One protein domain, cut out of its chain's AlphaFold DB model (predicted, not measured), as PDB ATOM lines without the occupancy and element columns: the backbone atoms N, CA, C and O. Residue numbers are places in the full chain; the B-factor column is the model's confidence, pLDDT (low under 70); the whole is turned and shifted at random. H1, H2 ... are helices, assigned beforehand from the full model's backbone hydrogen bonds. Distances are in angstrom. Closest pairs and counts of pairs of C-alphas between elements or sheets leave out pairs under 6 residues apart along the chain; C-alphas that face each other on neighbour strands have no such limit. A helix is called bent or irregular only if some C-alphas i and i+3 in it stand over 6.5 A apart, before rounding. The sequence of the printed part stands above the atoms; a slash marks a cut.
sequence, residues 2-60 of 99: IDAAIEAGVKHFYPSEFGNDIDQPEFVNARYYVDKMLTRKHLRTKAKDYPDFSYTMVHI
ATOM      1  N   ILE A   2     126.854 181.670 200.133       98.06
ATOM      2  CA  ILE A   2     127.305 183.059 199.897       98.06
ATOM      3  C   ILE A   2     128.697 183.103 199.245       98.06
ATOM      4  O   ILE A   2     128.839 183.683 198.178       98.06
ATOM      5  N   ASP A   3     129.698 182.430 199.827       98.12
ATOM      6  CA  ASP A   3     131.064 182.440 199.278       98.12
ATOM      7  C   ASP A   3     131.137 181.838 197.870       98.12
ATOM      8  O   ASP A   3     131.714 182.440 196.973       98.12
ATOM      9  N   ALA A   4     130.474 180.700 197.652       98.44
ATOM     10  CA  ALA A   4     130.410 180.060 196.341       98.44
ATOM     11  C   ALA A   4     129.696 180.931 195.290       98.44
ATOM     12  O   ALA A   4     130.091 180.937 194.131       98.44
ATOM     13  N   ALA A   5     128.658 181.681 195.678       98.25
ATOM     14  CA  ALA A   5     127.974 182.611 194.782       98.25
ATOM     15  C   ALA A   5     128.910 183.753 194.357       98.25
ATOM     16  O   ALA A   5     128.970 184.086 193.176       98.25
ATOM     17  N   ILE A   6     129.673 184.306 195.304       98.25
ATOM     18  CA  ILE A   6     130.681 185.336 195.027       98.25
ATOM     19  C   ILE A   6     131.773 184.786 194.100       98.25
ATOM     20  O   ILE A   6     132.099 185.425 193.104       98.25
ATOM     21  N   GLU A   7     132.294 183.589 194.384       98.25
ATOM     22  CA  GLU A   7     133.305 182.920 193.552       98.25
ATOM     23  C   GLU A   7     132.798 182.652 192.127       98.25
ATOM     24  O   GLU A   7     133.524 182.857 191.158       98.25
ATOM     25  N   ALA A   8     131.523 182.282 191.985       98.31
ATOM     26  CA  ALA A   8     130.864 182.098 190.695       98.31
ATOM     27  C   ALA A   8     130.535 183.418 189.963       98.31
ATOM     28  O   ALA A   8     129.995 183.386 188.858       98.31
ATOM     29  N   GLY A   9     130.833 184.578 190.557       98.06
ATOM     30  CA  GLY A   9     130.618 185.889 189.945       98.06
ATOM     31  C   GLY A   9     129.194 186.437 190.063       98.06
ATOM     32  O   GLY A   9     128.845 187.368 189.335       98.06
ATOM     33  N   VAL A  10     128.366 185.902 190.971       98.44
ATOM     34  CA  VAL A  10     127.047 186.478 191.283       98.44
ATOM     35  C   VAL A  10     127.224 187.923 191.743       98.44
ATOM     36  O   VAL A  10     128.074 188.215 192.578       98.44
ATOM     37  N   LYS A  11     126.398 188.828 191.209       98.12
ATOM     38  CA  LYS A  11     126.426 190.259 191.548       98.12
ATOM     39  C   LYS A  11     125.363 190.660 192.570       98.12
ATOM     40  O   LYS A  11     125.579 191.605 193.311       98.12
ATOM     41  N   HIS A  12     124.246 189.931 192.648       98.44
ATOM     42  CA  HIS A  12     123.177 190.211 193.609       98.44
ATOM     43  C   HIS A  12     122.642 188.927 194.241       98.44
ATOM     44  O   HIS A  12     122.264 187.999 193.528       98.44
ATOM     45  N   PHE A  13     122.593 188.868 195.572       98.31
ATOM     46  CA  PHE A  13     122.151 187.688 196.319       98.31
ATOM     47  C   PHE A  13     120.887 187.953 197.146       98.31
ATOM     48  O   PHE A  13     120.754 188.990 197.795       98.31
ATOM     49  N   TYR A  14     119.981 186.977 197.174       97.88
ATOM     50  CA  TYR A  14     118.774 187.000 197.999       97.88
ATOM     51  C   TYR A  14     118.872 185.889 199.054       97.88
ATOM     52  O   TYR A  14     118.684 184.716 198.721       97.88
ATOM     53  N   PRO A  15     119.226 186.205 200.315       96.56
ATOM     54  CA  PRO A  15     119.233 185.217 201.385       96.56
ATOM     55  C   PRO A  15     117.811 184.742 201.709       96.56
ATOM     56  O   PRO A  15     116.825 185.424 201.435       96.56
ATOM     57  N   SER A  16     117.710 183.576 202.348       95.31
ATOM     58  CA  SER A  16     116.441 183.019 202.829       95.31
ATOM     59  C   SER A  16     115.902 183.842 204.010       95.31
ATOM     60  O   SER A  16     116.123 183.499 205.168       95.31
ATOM     61  N   GLU A  17     115.230 184.955 203.727       93.81
ATOM     62  CA  GLU A  17     114.743 185.930 204.723       93.81
ATOM     63  C   GLU A  17     113.222 186.139 204.695       93.81
ATOM     64  O   GLU A  17     112.729 186.953 205.466       93.81
ATOM     65  N   PHE A  18     112.511 185.379 203.849       93.44
ATOM     66  CA  PHE A  18     111.088 185.469 203.471       93.44
ATOM     67  C   PHE A  18     110.078 185.312 204.629       93.44
ATOM     68  O   PHE A  18     109.208 184.450 204.609       93.44
ATOM     69  N   GLY A  19     110.230 186.124 205.663       91.25
ATOM     70  CA  GLY A  19     109.483 186.109 206.906       91.25
ATOM     71  C   GLY A  19     109.435 187.512 207.507       91.25
ATOM     72  O   GLY A  19     109.400 188.516 206.786       91.25
ATOM     73  N   ASN A  20     109.476 187.573 208.837       89.88
ATOM     74  CA  ASN A  20     109.544 188.821 209.596       89.88
ATOM     75  C   ASN A  20     110.943 189.451 209.545       89.88
ATOM     76  O   ASN A  20     111.944 188.759 209.344       89.88
ATOM     77  N   ASP A  21     111.021 190.760 209.792       91.62
ATOM     78  CA  ASP A  21     112.309 191.404 210.039       91.62
ATOM     79  C   ASP A  21     112.827 191.033 211.433       91.62
ATOM     80  O   ASP A  21     112.292 191.460 212.455       91.62
ATOM     81  N   ILE A  22     113.883 190.225 211.465       92.69
ATOM     82  CA  ILE A  22     114.473 189.729 212.707       92.69
ATOM     83  C   ILE A  22     115.487 190.694 213.332       92.69
ATOM     84  O   ILE A  22     115.965 190.402 214.423       92.69
ATOM     85  N   ASP A  23     115.805 191.836 212.707       90.06
ATOM     86  CA  ASP A  23     116.668 192.857 213.330       90.06
ATOM     87  C   ASP A  23     115.951 193.625 214.464       90.06
ATOM     88  O   ASP A  23     116.590 194.389 215.191       90.06
ATOM     89  N   GLN A  24     114.643 193.408 214.654       88.81
ATOM     90  CA  GLN A  24     113.882 194.008 215.751       88.81
ATOM     91  C   GLN A  24     114.343 193.475 217.123       88.81
ATOM     92  O   GLN A  24     114.645 192.281 217.239       88.81
ATOM     93  N   PRO A  25     114.383 194.319 218.177       89.38
ATOM     94  CA  PRO A  25     114.908 193.960 219.502       89.38
ATOM     95  C   PRO A  25     114.350 192.659 220.094       89.38
ATOM     96  O   PRO A  25     115.070 191.912 220.759       89.38
ATOM     97  N   GLU A  26     113.083 192.373 219.821       85.88
ATOM     98  CA  GLU A  26     112.332 191.205 220.277       85.88
ATOM     99  C   GLU A  26     112.887 189.894 219.702       85.88
ATOM    100  O   GLU A  26     112.769 188.834 220.321       85.88
ATOM    101  N   PHE A  27     113.521 189.956 218.530       88.31
ATOM    102  CA  PHE A  27     113.972 188.791 217.772       88.31
ATOM    103  C   PHE A  27     115.483 188.572 217.815       88.31
ATOM    104  O   PHE A  27     115.925 187.442 217.599       88.31
ATOM    105  N   VAL A  28     116.272 189.593 218.171       83.94
ATOM    106  CA  VAL A  28     117.748 189.533 218.166       83.94
ATOM    107  C   VAL A  28     118.306 188.354 218.966       83.94
ATOM    108  O   VAL A  28     119.295 187.747 218.560       83.94
ATOM    109  N   ASN A  29     117.657 187.994 220.078       84.50
ATOM    110  CA  ASN A  29     118.091 186.905 220.960       84.50
ATOM    111  C   ASN A  29     117.185 185.667 220.898       84.50
ATOM    112  O   ASN A  29     117.344 184.738 221.695       84.50
ATOM    113  N   ALA A  30     116.218 185.634 219.979       91.44
ATOM    114  CA  ALA A  30     115.330 184.491 219.861       91.44
ATOM    115  C   ALA A  30     116.112 183.286 219.326       91.44
ATOM    116  O   ALA A  30     116.725 183.337 218.258       91.44
ATOM    117  N   ARG A  31     116.041 182.163 220.053       92.94
ATOM    118  CA  ARG A  31     116.746 180.912 219.718       92.94
ATOM    119  C   ARG A  31     116.557 180.491 218.257       92.94
ATOM    120  O   ARG A  31     117.482 179.958 217.659       92.94
ATOM    121  N   TYR A  32     115.373 180.727 217.694       88.69
ATOM    122  CA  TYR A  32     115.030 180.317 216.331       88.69
ATOM    123  C   TYR A  32     115.780 181.106 215.240       88.69
ATOM    124  O   TYR A  32     115.905 180.632 214.115       88.69
ATOM    125  N   TYR A  33     116.310 182.292 215.558       93.81
ATOM    126  CA  TYR A  33     116.946 183.179 214.579       93.81
ATOM    127  C   TYR A  33     118.472 183.222 214.658       93.81
ATOM    128  O   TYR A  33     119.090 183.895 213.837       93.81
ATOM    129  N   VAL A  34     119.096 182.477 215.576       92.12
ATOM    130  CA  VAL A  34     120.559 182.482 215.775       92.12
ATOM    131  C   VAL A  34     121.314 182.220 214.465       92.12
ATOM    132  O   VAL A  34     122.186 183.002 214.086       92.12
ATOM    133  N   ASP A  35     120.931 181.186 213.718       93.81
ATOM    134  CA  ASP A  35     121.624 180.821 212.476       93.81
ATOM    135  C   ASP A  35     121.377 181.828 211.344       93.81
ATOM    136  O   ASP A  35     122.279 182.119 210.546       93.81
ATOM    137  N   LYS A  36     120.181 182.432 211.296       94.50
ATOM    138  CA  LYS A  36     119.901 183.535 210.367       94.50
ATOM    139  C   LYS A  36     120.761 184.748 210.704       94.50
ATOM    140  O   LYS A  36     121.376 185.310 209.804       94.50
ATOM    141  N   MET A  37     120.914 185.091 211.983       94.00
ATOM    142  CA  MET A  37     121.773 186.196 212.418       94.00
ATOM    143  C   MET A  37     123.241 185.987 212.043       94.00
ATOM    144  O   MET A  37     123.891 186.909 211.543       94.00
ATOM    145  N   LEU A  38     123.758 184.767 212.209       94.25
ATOM    146  CA  LEU A  38     125.107 184.415 211.755       94.25
ATOM    147  C   LEU A  38     125.244 184.549 210.233       94.25
ATOM    148  O   LEU A  38     126.220 185.125 209.747       94.25
ATOM    149  N   THR A  39     124.236 184.099 209.483       95.81
ATOM    150  CA  THR A  39     124.198 184.219 208.017       95.81
ATOM    151  C   THR A  39     124.158 185.682 207.567       95.81
ATOM    152  O   THR A  39     124.944 186.073 206.703       95.81
ATOM    153  N   ARG A  40     123.313 186.522 208.185       95.75
ATOM    154  CA  ARG A  40     123.239 187.974 207.929       95.75
ATOM    155  C   ARG A  40     124.570 188.655 208.216       95.75
ATOM    156  O   ARG A  40     125.022 189.475 207.416       95.75
ATOM    157  N   LYS A  41     125.218 188.310 209.334       96.06
ATOM    158  CA  LYS A  41     126.542 188.838 209.691       96.06
ATOM    159  C   LYS A  41     127.576 188.487 208.621       96.06
ATOM    160  O   LYS A  41     128.289 189.382 208.176       96.06
ATOM    161  N   HIS A  42     127.623 187.230 208.179       97.75
ATOM    162  CA  HIS A  42     128.535 186.797 207.112       97.75
ATOM    163  C   HIS A  42     128.270 187.530 205.795       97.75
ATOM    164  O   HIS A  42     129.191 188.082 205.201       97.75
ATOM    165  N   LEU A  43     127.001 187.618 205.381       98.12
ATOM    166  CA  LEU A  43     126.589 188.319 204.163       98.12
ATOM    167  C   LEU A  43     126.991 189.802 204.183       98.12
ATOM    168  O   LEU A  43     127.555 190.304 203.213       98.12
ATOM    169  N   ARG A  44     126.754 190.486 205.311       97.44
ATOM    170  CA  ARG A  44     127.138 191.891 205.532       97.44
ATOM    171  C   ARG A  44     128.646 192.092 205.454       97.44
ATOM    172  O   ARG A  44     129.081 193.091 204.891       97.44
ATOM    173  N   THR A  45     129.435 191.182 206.023       98.12
ATOM    174  CA  THR A  45     130.900 191.237 205.929       98.12
ATOM    175  C   THR A  45     131.346 191.070 204.481       98.12
ATOM    176  O   THR A  45     132.051 191.925 203.961       98.12
ATOM    177  N   LYS A  46     130.852 190.044 203.783       98.12
ATOM    178  CA  LYS A  46     131.245 189.781 202.394       98.12
ATOM    179  C   LYS A  46     130.857 190.904 201.437       98.12
ATOM    180  O   LYS A  46     131.665 191.289 200.609       98.12
ATOM    181  N   ALA A  47     129.685 191.510 201.587       97.94
ATOM    182  CA  ALA A  47     129.317 192.662 200.762       97.94
ATOM    183  C   ALA A  47     130.237 193.885 200.953       97.94
ATOM    184  O   ALA A  47     130.353 194.704 200.051       97.94
ATOM    185  N   LYS A  48     130.912 194.018 202.105       97.94
ATOM    186  CA  LYS A  48     131.932 195.062 202.310       97.94
ATOM    187  C   LYS A  48     133.256 194.716 201.630       97.94
ATOM    188  O   LYS A  48     133.924 195.613 201.130       97.94
ATOM    189  N   ASP A  49     133.615 193.434 201.618       98.06
ATOM    190  CA  ASP A  49     134.874 192.947 201.043       98.06
ATOM    191  C   ASP A  49     134.831 192.869 199.502       98.06
ATOM    192  O   ASP A  49     135.875 192.912 198.853       98.06
ATOM    193  N   TYR A  50     133.635 192.777 198.909       97.81
ATOM    194  CA  TYR A  50     133.414 192.629 197.466       97.81
ATOM    195  C   TYR A  50     132.484 193.745 196.942       97.81
ATOM    196  O   TYR A  50     131.270 193.554 196.915       97.81
ATOM    197  N   PRO A  51     133.020 194.900 196.488       95.25
ATOM    198  CA  PRO A  51     132.221 196.079 196.110       95.25
ATOM    199  C   PRO A  51     131.200 195.859 194.983       95.25
ATOM    200  O   PRO A  51     130.199 196.562 194.906       95.25
ATOM    201  N   ASP A  52     131.451 194.875 194.120       97.06
ATOM    202  CA  ASP A  52     130.577 194.485 193.009       97.06
ATOM    203  C   ASP A  52     129.436 193.534 193.422       97.06
ATOM    204  O   ASP A  52     128.642 193.118 192.575       97.06
ATOM    205  N   PHE A  53     129.393 193.120 194.689       98.50
ATOM    206  CA  PHE A  53     128.416 192.180 195.220       98.50
ATOM    207  C   PHE A  53     127.439 192.894 196.158       98.50
ATOM    208  O   PHE A  53     127.810 193.395 197.219       98.50
ATOM    209  N   SER A  54     126.162 192.884 195.793       98.44
ATOM    210  CA  SER A  54     125.057 193.407 196.592       98.44
ATOM    211  C   SER A  54     124.108 192.299 197.045       98.44
ATOM    212  O   SER A  54     124.154 191.153 196.593       98.44
ATOM    213  N   TYR A  55     123.217 192.630 197.976       98.31
ATOM    214  CA  TYR A  55     122.174 191.715 198.420       98.31
ATOM    215  C   TYR A  55     120.910 192.468 198.819       98.31
ATOM    216  O   TYR A  55     120.944 193.663 199.121       98.31
ATOM    217  N   THR A  56     119.792 191.748 198.868       97.88
ATOM    218  CA  THR A  56     118.523 192.266 199.393       97.88
ATOM    219  C   THR A  56     117.883 191.232 200.296       97.88
ATOM    220  O   THR A  56     117.630 190.110 199.873       97.88
ATOM    221  N   MET A  57     117.602 191.622 201.537       96.38
ATOM    222  CA  MET A  57     116.789 190.831 202.457       96.38
ATOM    223  C   MET A  57     115.319 191.149 202.177       96.38
ATOM    224  O   MET A  57     114.934 192.315 202.163       96.38
ATOM    225  N   VAL A  58     114.524 190.122 201.885       95.56
ATOM    226  CA  VAL A  58     113.116 190.273 201.506       95.56
ATOM    227  C   VAL A  58     112.247 189.840 202.678       95.56
ATOM    228  O   VAL A  58     112.280 188.673 203.060       95.56
ATOM    229  N   HIS A  59     111.475 190.776 203.228       94.31
ATOM    230  CA  HIS A  59     110.551 190.537 204.337       94.31
ATOM    231  C   HIS A  59     109.120 190.643 203.830       94.31
ATOM    232  O   HIS A  59     108.717 191.684 203.318       94.31
ATOM    233  N   ILE A  60     108.373 189.550 203.954       93.12
ATOM    234  CA  ILE A  60     107.004 189.421 203.430       93.12
ATOM    235  C   ILE A  60     105.985 189.115 204.532       93.12
ATOM    236  O   ILE A  60     104.818 188.862 204.242       93.12
TER     237      ILE A  60
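AT A GLANCE: This is residues 2 to 60 of the 99 residues of the protein "NmrA domain-containing protein" of Trichoderma gamsii (UniProt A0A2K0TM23). One long helix, H2, makes one long side of an elongated domain, and two extended stretches of chain, residues 10 to 19 and residues 53 to 60, run back along its length in the direction opposite to it. The short helix H1 sits near the last-residue end of H2, and the chain loops round at the other end, through residues 20 to 30, to enter H2. The printed part has 59 residues with two named helices, H1 then H2 along the chain, and no named strand; the class is all helix, though these helices hold 25 of the 59 residues. It is only just compact, close to loose, with a radius of gyration of the C-alphas of 12.2 A and spans of 35 by 20 by 16 A.

IN THESE COORDINATES: Find C-alpha 31 at (116.746, 180.912, 219.718); from there H2, residues 31 to 49, runs 28.7 A to C-alpha 49 at (134.874, 192.947, 201.043). H2 is irregular: C-alphas 32 and 35 are 7.7 A apart. Then look at C-alpha 2 at (127.305, 183.059, 199.897), where H1, residues 2 to 7, begins.

HOW THE PARTS SIT: Look from H2 to H1: they are close but not clearly touching, and their closest C-alphas, those of Leu 43 and Ile 2, are 6.8 A apart. They run the same way at a shallow tilt of 25 degrees. Residues 12 to 13 pair with residues 54 to 55, parallel, in stretches too short to be named strands. In H1 every O i to N i+4 pair is within hydrogen-bond range; in H2 13 of 15 are.

THE WHOLE: The two C-alphas farthest apart are those of Ala 8 and Glu 26, at 36.1 A. The link from H1 to H2 is long, with 23 residues. The printed part has no cut. Its mean pLDDT is 94.9, and no printed residue is under 70.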